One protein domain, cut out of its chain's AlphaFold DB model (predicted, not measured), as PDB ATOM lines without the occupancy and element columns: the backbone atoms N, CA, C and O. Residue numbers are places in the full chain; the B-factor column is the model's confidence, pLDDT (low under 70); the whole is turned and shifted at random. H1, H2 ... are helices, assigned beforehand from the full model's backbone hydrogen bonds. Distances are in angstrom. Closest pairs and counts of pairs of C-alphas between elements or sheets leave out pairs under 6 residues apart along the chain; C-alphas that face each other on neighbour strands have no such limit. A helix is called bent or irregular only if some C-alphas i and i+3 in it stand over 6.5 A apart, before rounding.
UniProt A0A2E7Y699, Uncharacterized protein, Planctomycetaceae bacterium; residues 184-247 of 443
ATOM      1  N   ASN A 184     -14.229 -35.092  89.938       90.06
ATOM      2  CA  ASN A 184     -14.134 -35.190  91.385       90.06
ATOM      3  C   ASN A 184     -14.338 -33.804  92.009       90.06
ATOM      4  O   ASN A 184     -13.590 -32.881  91.677       90.06
ATOM      5  N   LEU A 185     -15.322 -33.677  92.894       88.56
ATOM      6  CA  LEU A 185     -15.597 -32.449  93.638       88.56
ATOM      7  C   LEU A 185     -14.996 -32.463  95.056       88.56
ATOM      8  O   LEU A 185     -14.961 -31.411  95.689       88.56
ATOM      9  N   ASP A 186     -14.442 -33.592  95.524       86.12
ATOM     10  CA  ASP A 186     -13.629 -33.678  96.755       86.12
ATOM     11  C   ASP A 186     -12.195 -33.163  96.521       86.12
ATOM     12  O   ASP A 186     -11.188 -33.818  96.796       86.12
ATOM     13  N   VAL A 187     -12.078 -31.995  95.895       84.75
ATOM     14  CA  VAL A 187     -10.803 -31.305  95.696       84.75
ATOM     15  C   VAL A 187     -10.992 -29.816  95.961       84.75
ATOM     16  O   VAL A 187     -12.068 -29.273  95.699       84.75
ATOM     17  N   PRO A 188      -9.956 -29.108  96.448       86.62
ATOM     18  CA  PRO A 188     -10.024 -27.662  96.580       86.62
ATOM     19  C   PRO A 188     -10.388 -27.004  95.247       86.62
ATOM     20  O   PRO A 188      -9.860 -27.376  94.194       86.62
ATOM     21  N   TRP A 189     -11.252 -25.990  95.308       89.94
ATOM     22  CA  TRP A 189     -11.631 -25.229  94.123       89.94
ATOM     23  C   TRP A 189     -10.391 -24.655  93.421       89.94
ATOM     24  O   TRP A 189      -9.500 -24.082  94.056       89.94
ATOM     25  N   SER A 190     -10.328 -24.821  92.102       92.00
ATOM     26  CA  SER A 190      -9.214 -24.391  91.254       92.00
ATOM     27  C   SER A 190      -9.719 -24.008  89.863       92.00
ATOM     28  O   SER A 190     -10.790 -24.451  89.451       92.00
ATOM     29  N   GLU A 191      -8.937 -23.228  89.110       93.50
ATOM     30  CA  GLU A 191      -9.304 -22.865  87.731       93.50
ATOM     31  C   GLU A 191      -9.393 -24.098  86.816       93.50
ATOM     32  O   GLU A 191     -10.210 -24.137  85.905       93.50
ATOM     33  N   GLU A 192      -8.600 -25.140  87.084       91.62
ATOM     34  CA  GLU A 192      -8.672 -26.402  86.341       91.62
ATOM     35  C   GLU A 192     -10.007 -27.123  86.578       91.62
ATOM     36  O   GLU A 192     -10.646 -27.573  85.626       91.62
ATOM     37  N   LEU A 193     -10.461 -27.197  87.835       90.06
ATOM     38  CA  LEU A 193     -11.778 -27.741  88.164       90.06
ATOM     39  C   LEU A 193     -12.889 -26.905  87.512       90.06
ATOM     40  O   LEU A 193     -13.781 -27.467  86.879       90.06
ATOM     41  N   ALA A 194     -12.803 -25.577  87.623       91.88
ATOM     42  CA  ALA A 194     -13.768 -24.659  87.029       91.88
ATOM     43  C   ALA A 194     -13.869 -24.844  85.507       91.88
ATOM     44  O   ALA A 194     -14.975 -24.899  84.974       91.88
ATOM     45  N   GLU A 195     -12.742 -25.016  84.811       92.50
ATOM     46  CA  GLU A 195     -12.713 -25.248  83.365       92.50
ATOM     47  C   GLU A 195     -13.327 -26.600  82.976       92.50
ATOM     48  O   GLU A 195     -14.098 -26.671  82.017       92.50
ATOM     49  N   ARG A 196     -13.068 -27.669  83.743       90.12
ATOM     50  CA  ARG A 196     -13.711 -28.979  83.519       90.12
ATOM     51  C   ARG A 196     -15.232 -28.892  83.652       90.12
ATOM     52  O   ARG A 196     -15.947 -29.420  82.802       90.12
ATOM     53  N   ILE A 197     -15.722 -28.207  84.687       89.94
ATOM     54  CA  ILE A 197     -17.161 -28.000  84.913       89.94
ATOM     55  C   ILE A 197     -17.754 -27.138  83.794       89.94
ATOM     56  O   ILE A 197     -18.768 -27.507  83.202       89.94
ATOM     57  N   ARG A 198     -17.093 -26.029  83.451       92.00
ATOM     58  CA  ARG A 198     -17.522 -25.077  82.416       92.00
ATOM     59  C   ARG A 198     -17.641 -25.737  81.047       92.00
ATOM     60  O   ARG A 198     -18.643 -25.529  80.366       92.00
ATOM     61  N   SER A 199     -16.660 -26.561  80.684       88.31
ATOM     62  CA  SER A 199     -16.646 -27.335  79.439       88.31
ATOM     63  C   SER A 199     -17.865 -28.258  79.317       88.31
ATOM     64  O   SER A 199     -18.422 -28.408  78.229       88.31
ATOM     65  N   ARG A 200     -18.333 -28.832  80.436       85.00
ATOM     66  CA  ARG A 200     -19.491 -29.738  80.456       85.00
ATOM     67  C   ARG A 200     -20.833 -29.013  80.562       85.00
ATOM     68  O   ARG A 200     -21.782 -29.420  79.896       85.00
ATOM     69  N   PHE A 201     -20.924 -27.990  81.411       81.38
ATOM     70  CA  PHE A 201     -22.203 -27.461  81.886       81.38
ATOM     71  C   PHE A 201     -22.476 -25.991  81.573       81.38
ATOM     72  O   PHE A 201     -23.647 -25.645  81.591       81.38
ATOM     73  N   ASN A 202     -21.487 -25.174  81.183       87.31
ATOM     74  CA  ASN A 202     -21.512 -23.700  81.035       87.31
ATOM     75  C   ASN A 202     -21.131 -22.886  82.294       87.31
ATOM     76  O   ASN A 202     -21.126 -23.392  83.413       87.31
ATOM     77  N   ASP A 203     -20.824 -21.596  82.085       89.25
ATOM     78  CA  ASP A 203     -20.359 -20.657  83.121       89.25
ATOM     79  C   ASP A 203     -21.336 -20.468  84.288       89.25
ATOM     80  O   ASP A 203     -20.913 -20.332  85.432       89.25
ATOM     81  N   VAL A 204     -22.645 -20.487  84.021       85.56
ATOM     82  CA  VAL A 204     -23.674 -20.230  85.040       85.56
ATOM     83  C   VAL A 204     -23.667 -21.330  86.100       85.56
ATOM     84  O   VAL A 204     -23.779 -21.046  87.292       85.56
ATOM     85  N   ILE A 205     -23.521 -22.587  85.674       83.75
ATOM     86  CA  ILE A 205     -23.458 -23.734  86.588       83.75
ATOM     87  C   ILE A 205     -22.131 -23.732  87.352       83.75
ATOM     88  O   ILE A 205     -22.124 -23.984  88.557       83.75
ATOM     89  N   THR A 206     -21.025 -23.381  86.690       87.75
ATOM     90  CA  THR A 206     -19.709 -23.273  87.332       87.75
ATOM     91  C   THR A 206     -19.704 -22.243  88.461       87.75
ATOM     92  O   THR A 206     -19.291 -22.569  89.571       87.75
ATOM     93  N   GLU A 207     -20.213 -21.030  88.219       88.50
ATOM     94  CA  GLU A 207     -20.295 -19.973  89.242       88.50
ATOM     95  C   GLU A 207     -21.198 -20.375  90.423       88.50
ATOM     96  O   GLU A 207     -20.900 -20.074  91.582       88.50
ATOM     97  N   ALA A 208     -22.305 -21.075  90.148       85.12
ATOM     98  CA  ALA A 208     -23.200 -21.569  91.189       85.12
ATOM     99  C   ALA A 208     -22.523 -22.633  92.069       85.12
ATOM    100  O   ALA A 208     -22.608 -22.555  93.297       85.12
ATOM    101  N   LEU A 209     -21.824 -23.596  91.455       84.81
ATOM    102  CA  LEU A 209     -21.093 -24.645  92.168       84.81
ATOM    103  C   LEU A 209     -19.939 -24.080  93.000       84.81
ATOM    104  O   LEU A 209     -19.779 -24.502  94.142       84.81
ATOM    105  N   GLU A 210     -19.195 -23.094  92.486       89.56
ATOM    106  CA  GLU A 210     -18.120 -22.424  93.232       89.56
ATOM    107  C   GLU A 210     -18.629 -21.881  94.566       89.56
ATOM    108  O   GLU A 210     -18.082 -22.161  95.635       89.56
ATOM    109  N   LYS A 211     -19.720 -21.113  94.500       86.94
ATOM    110  CA  LYS A 211     -20.301 -20.475  95.675       86.94
ATOM    111  C   LYS A 211     -20.790 -21.505  96.689       86.94
ATOM    112  O   LYS A 211     -20.607 -21.330  97.890       86.94
ATOM    113  N   ILE A 212     -21.416 -22.569  96.207       84.88
ATOM    114  CA  ILE A 212     -22.011 -23.595  97.057       84.88
ATOM    115  C   ILE A 212     -20.947 -24.435  97.743       84.88
ATOM    116  O   ILE A 212     -21.050 -24.630  98.948       84.88
ATOM    117  N   LEU A 213     -19.927 -24.887  97.012       83.69
ATOM    118  CA  LEU A 213     -18.831 -25.669  97.587       83.69
ATOM    119  C   LEU A 213     -18.013 -24.845  98.589       83.69
ATOM    120  O   LEU A 213     -17.488 -25.394  99.555       83.69
ATOM    121  N   ALA A 214     -17.944 -23.521  98.408       83.94
ATOM    122  CA  ALA A 214     -17.333 -22.623  99.385       83.94
ATOM    123  C   ALA A 214     -18.160 -22.481 100.680       83.94
ATOM    124  O   ALA A 214     -17.588 -22.293 101.754       83.94
ATOM    125  N   GLU A 215     -19.492 -22.540 100.589       79.62
ATOM    126  CA  GLU A 215     -20.407 -22.379 101.729       79.62
ATOM    127  C   GLU A 215     -20.724 -23.710 102.438       79.62
ATOM    128  O   GLU A 215     -20.927 -23.716 103.653       79.62
ATOM    129  N   ASN A 216     -20.748 -24.826 101.705       77.00
ATOM    130  CA  ASN A 216     -21.089 -26.162 102.190       77.00
ATOM    131  C   ASN A 216     -20.123 -27.193 101.580       77.00
ATOM    132  O   ASN A 216     -20.320 -27.592 100.428       77.00
ATOM    133  N   PRO A 217     -19.087 -27.637 102.314       73.62
ATOM    134  CA  PRO A 217     -18.235 -28.716 101.837       73.62
ATOM    135  C   PRO A 217     -19.068 -29.995 101.686       73.62
ATOM    136  O   PRO A 217     -19.827 -30.370 102.581       73.62
ATOM    137  N   VAL A 218     -18.941 -30.628 100.527       77.62
ATOM    138  CA  VAL A 218     -19.563 -31.911 100.191       77.62
ATOM    139  C   VAL A 218     -18.503 -32.974 100.474       77.62
ATOM    140  O   VAL A 218     -17.373 -32.812 100.026       77.62
ATOM    141  N   GLU A 219     -18.829 -34.025 101.229       78.81
ATOM    142  CA  GLU A 219     -17.848 -35.057 101.631       78.81
ATOM    143  C   GLU A 219     -18.188 -36.449 101.069       78.81
ATOM    144  O   GLU A 219     -17.385 -37.375 101.158       78.81
ATOM    145  N   SER A 220     -19.381 -36.623 100.491       82.25
ATOM    146  CA  SER A 220     -19.866 -37.914  99.995       82.25
ATOM    147  C   SER A 220     -20.805 -37.772  98.796       82.25
ATOM    148  O   SER A 220     -21.450 -36.736  98.621       82.25
ATOM    149  N   ASP A 221     -20.938 -38.821  97.981       81.12
ATOM    150  CA  ASP A 221     -21.891 -38.837  96.858       81.12
ATOM    151  C   ASP A 221     -23.341 -38.614  97.336       81.12
ATOM    152  O   ASP A 221     -24.151 -37.985  96.652       81.12
ATOM    153  N   ALA A 222     -23.658 -39.041  98.559       83.88
ATOM    154  CA  ALA A 222     -24.919 -38.726  99.217       83.88
ATOM    155  C   ALA A 222     -25.103 -37.212  99.453       83.88
ATOM    156  O   ALA A 222     -26.204 -36.689  99.269       83.88
ATOM    157  N   ASP A 223     -24.049 -36.483  99.830       83.19
ATOM    158  CA  ASP A 223     -24.096 -35.021  99.978       83.19
ATOM    159  C   ASP A 223     -24.260 -34.318  98.629       83.19
ATOM    160  O   ASP A 223     -25.027 -33.359  98.532       83.19
ATOM    161  N   LEU A 224     -23.616 -34.828  97.573       85.50
ATOM    162  CA  LEU A 224     -23.819 -34.344  96.208       85.50
ATOM    163  C   LEU A 224     -25.288 -34.501  95.788       85.50
ATOM    164  O   LEU A 224     -25.888 -33.568  95.257       85.50
ATOM    165  N   MET A 225     -25.907 -35.645  96.089       86.25
ATOM    166  CA  MET A 225     -27.331 -35.842  95.815       86.25
ATOM    167  C   MET A 225     -28.224 -34.913  96.640       86.25
ATOM    168  O   MET A 225     -29.172 -34.345  96.098       86.25
ATOM    169  N   ARG A 226     -27.923 -34.692  97.927       87.38
ATOM    170  CA  ARG A 226     -28.644 -33.701  98.751       87.38
ATOM    171  C   ARG A 226     -28.538 -32.301  98.157       87.38
ATOM    172  O   ARG A 226     -29.519 -31.558  98.168       87.38
ATOM    173  N   LEU A 227     -27.372 -31.961  97.615       84.88
ATOM    174  CA  LEU A 227     -27.163 -30.697  96.934       84.88
ATOM    175  C   LEU A 227     -28.027 -30.593  95.668       84.88
ATOM    176  O   LEU A 227     -28.736 -29.601  95.520       84.88
ATOM    177  N   ILE A 228     -28.042 -31.614  94.806       84.75
ATOM    178  CA  ILE A 228     -28.903 -31.658  93.608       84.75
ATOM    179  C   ILE A 228     -30.379 -31.464  93.989       84.75
ATOM    180  O   ILE A 228     -31.071 -30.630  93.404       84.75
ATOM    181  N   LEU A 229     -30.849 -32.172  95.019       85.50
ATOM    182  CA  LEU A 229     -32.227 -32.068  95.506       85.50
ATOM    183  C   LEU A 229     -32.554 -30.687  96.089       85.50
ATOM    184  O   LEU A 229     -33.694 -30.237  95.995       85.50
ATOM    185  N   SER A 230     -31.570 -29.980  96.654       84.44
ATOM    186  CA  SER A 230     -31.775 -28.630  97.200       84.44
ATOM    187  C   SER A 230     -32.155 -27.587  96.140       84.44
ATOM    188  O   SER A 230     -32.734 -26.554  96.478       84.44
ATOM    189  N   PHE A 231     -31.882 -27.870  94.862       83.62
ATOM    190  CA  PHE A 231     -32.275 -27.031  93.731       83.62
ATOM    191  C   PHE A 231     -33.702 -27.286  93.226       83.62
ATOM    192  O   PHE A 231     -34.098 -26.665  92.242       83.62
ATOM    193  N   ASP A 232     -34.465 -28.179  93.871       84.56
ATOM    194  CA  ASP A 232     -35.825 -28.570  93.453       84.56
ATOM    195  C   ASP A 232     -35.870 -29.069  91.994       84.56
ATOM    196  O   ASP A 232     -36.811 -28.838  91.232       84.56
ATOM    197  N   MET A 233     -34.786 -29.725  91.573       87.12
ATOM    198  CA  MET A 233     -34.623 -30.255  90.227       87.12
ATOM    199  C   MET A 233     -35.483 -31.520  90.059       87.12
ATOM    200  O   MET A 233     -35.407 -32.409  90.912       87.12
ATOM    201  N   PRO A 234     -36.276 -31.660  88.980       90.19
ATOM    202  CA  PRO A 234     -37.070 -32.866  88.760       90.19
ATOM    203  C   PRO A 234     -36.179 -34.066  88.369       90.19
ATOM    204  O   PRO A 234     -35.134 -33.858  87.751       90.19
ATOM    205  N   PRO A 235     -36.604 -35.323  88.627       92.00
ATOM    206  CA  PRO A 235     -35.780 -36.522  88.417       92.00
ATOM    207  C   PRO A 235     -35.131 -36.669  87.039       92.00
ATOM    208  O   PRO A 235     -33.991 -37.110  86.923       92.00
ATOM    209  N   LYS A 236     -35.842 -36.255  85.989       90.25
ATOM    210  CA  LYS A 236     -35.358 -36.283  84.602       90.25
ATOM    211  C   LYS A 236     -34.076 -35.474  84.374       90.25
ATOM    212  O   LYS A 236     -33.314 -35.799  83.476       90.25
ATOM    213  N   ASP A 237     -33.838 -34.448  85.187       89.62
ATOM    214  CA  ASP A 237     -32.707 -33.537  85.029       89.62
ATOM    215  C   ASP A 237     -31.514 -33.978  85.915       89.62
ATOM    216  O   ASP A 237     -30.422 -33.425  85.807       89.62
ATOM    217  N   TRP A 238     -31.676 -35.011  86.761       91.62
ATOM    218  CA  TRP A 238     -30.596 -35.531  87.618       91.62
ATOM    219  C   TRP A 238     -29.533 -36.313  86.842       91.62
ATOM    220  O   TRP A 238     -28.392 -36.393  87.293       91.62
ATOM    221  N   ALA A 239     -29.901 -36.907  85.702       89.88
ATOM    222  CA  ALA A 239     -29.058 -37.848  84.966       89.88
ATOM    223  C   ALA A 239     -27.688 -37.254  84.602       89.88
ATOM    224  O   ALA A 239     -26.662 -37.866  84.886       89.88
ATOM    225  N   ASP A 240     -27.670 -36.033  84.061       88.06
ATOM    226  CA  ASP A 240     -26.429 -35.351  83.687       88.06
ATOM    227  C   ASP A 240     -25.520 -35.083  84.894       88.06
ATOM    228  O   ASP A 240     -24.300 -35.222  84.801       88.06
ATOM    229  N   ALA A 241     -26.098 -34.704  86.039       88.81
ATOM    230  CA  ALA A 241     -25.334 -34.408  87.246       88.81
ATOM    231  C   ALA A 241     -24.735 -35.680  87.869       88.81
ATOM    232  O   ALA A 241     -23.563 -35.681  88.245       88.81
ATOM    233  N   ILE A 242     -25.516 -36.764  87.934       90.12
ATOM    234  CA  ILE A 242     -25.068 -38.069  88.447       90.12
ATOM    235  C   ILE A 242     -23.972 -38.659  87.555       90.12
ATOM    236  O   ILE A 242     -23.026 -39.265  88.055       90.12
ATOM    237  N   ASP A 243     -24.090 -38.490  86.238       91.25
ATOM    238  CA  ASP A 243     -23.085 -38.980  85.304       91.25
ATOM    239  C   ASP A 243     -21.769 -38.204  85.427       91.25
ATOM    240  O   ASP A 243     -20.698 -38.809  85.456       91.25
ATOM    241  N   ALA A 244     -21.839 -36.876  85.539       91.06
ATOM    242  CA  ALA A 244     -20.665 -36.018  85.454       91.06
ATOM    243  C   ALA A 244     -19.824 -35.950  86.736       91.06
ATOM    244  O   ALA A 244     -18.606 -35.774  86.645       91.06
ATOM    245  N   PHE A 245     -20.441 -36.048  87.916       90.62
ATOM    246  CA  PHE A 245     -19.789 -35.744  89.193       90.62
ATOM    247  C   PHE A 245     -19.546 -36.981  90.062       90.62
ATOM    248  O   PHE A 245     -20.273 -37.968  90.013       90.62
ATOM    249  N   SER A 246     -18.497 -36.914  90.879       90.00
ATOM    250  CA  SER A 246     -18.149 -37.910  91.896       90.00
ATOM    251  C   SER A 246     -17.502 -37.195  93.081       90.00
ATOM    252  O   SER A 246     -16.841 -36.177  92.888       90.00
ATOM    253  N   MET A 247     -17.644 -37.735  94.285       87.31
ATOM    254  CA  MET A 247     -16.891 -37.300  95.468       87.31
ATOM    255  C   MET A 247     -15.718 -38.227  95.781       87.31
ATOM    256  O   MET A 247     -14.839 -37.886  96.560       87.31
TER     257      MET A 247
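AT A GLANCE: This is residues 184 to 247 of the 443 residues of an uncharacterized protein of Planctomycetaceae bacterium (UniProt A0A2E7Y699). The longest helix, H2, makes a V with H1, whose later part meets the earlier part of H2; across from this V stand H3 and H4, a loose pair that run opposite ways at a steep tilt and are close but not clearly touching, with H4 near H1 and no touch between the two pairs of helices. The turn from H3 to H4 sticks out with residues 230 to 236, while the first and last printed residues come back close to each other. The printed part has 64 residues with four named helices, H1, H2, H3 and H4 in that order along the chain, and no named strand; its class is all helix. The whole is compact, with a radius of gyration of the C-alphas of 11.0 A, and a rounded outline of 30 by 23 by 18 A.

HOW THE PARTS SIT: Begin at H2, residues 203 to 215. It touches H1, residues 191 to 201, with its residues 205 to 210 alone; the closest C-alphas are those of Arg 198 and Thr 206, 5.7 A apart. The lines of H1 and H2 stand at a steep tilt of 52 degrees, and the two run opposite ways. Next look at H3, residues 221 to 230, which is apart from H2 and from H1. H3 is close to but not clearly touching H4, residues 235 to 244: the closest C-alphas, those of Ile 228 and Trp 238, are 7.3 A apart. H3 and H4 run opposite ways at a steep tilt of 40 degrees, though the line of H4 is a rough one. H4 is apart from H2, but H4 and H1 are near each other, with 6 pairs of C-alphas within 10 A and no pair within 8 A. In H1, H2 and H3 every O i to N i+4 pair is within hydrogen-bond range; in H4 it is 3 of 6.

IN THESE COORDINATES: Find C-alpha 203 at (-20.359, -20.657, 83.121); from there H2 runs 18.7 A to C-alpha 215 at (-20.407, -22.379, 101.729). H1 begins before it, at C-alpha 191 at (-9.304, -22.865, 87.731), and is 14.9 A long. H3 spans 14.2 A from Asp 221 to Ser 230. H4 spans 15.4 A from Pro 235 to C-alpha 244 at (-20.665, -36.018, 85.454); it is irregular, but only just, with C-alphas 237 and 240 standing 6.7 A apart.

THE WHOLE: The two C-alphas farthest apart are those of Glu 191 and Pro 235, at 29.8 A. Look also at the C-alphas of Asn 184 and Met 247, the first and last printed residues, 5.4 A apart. The printed part has no cut, and the links from H1 to H2, from H2 to H3 and from H3 to H4 are tight. The mean pLDDT of the printed part is 86.8, and no printed residue is under 70.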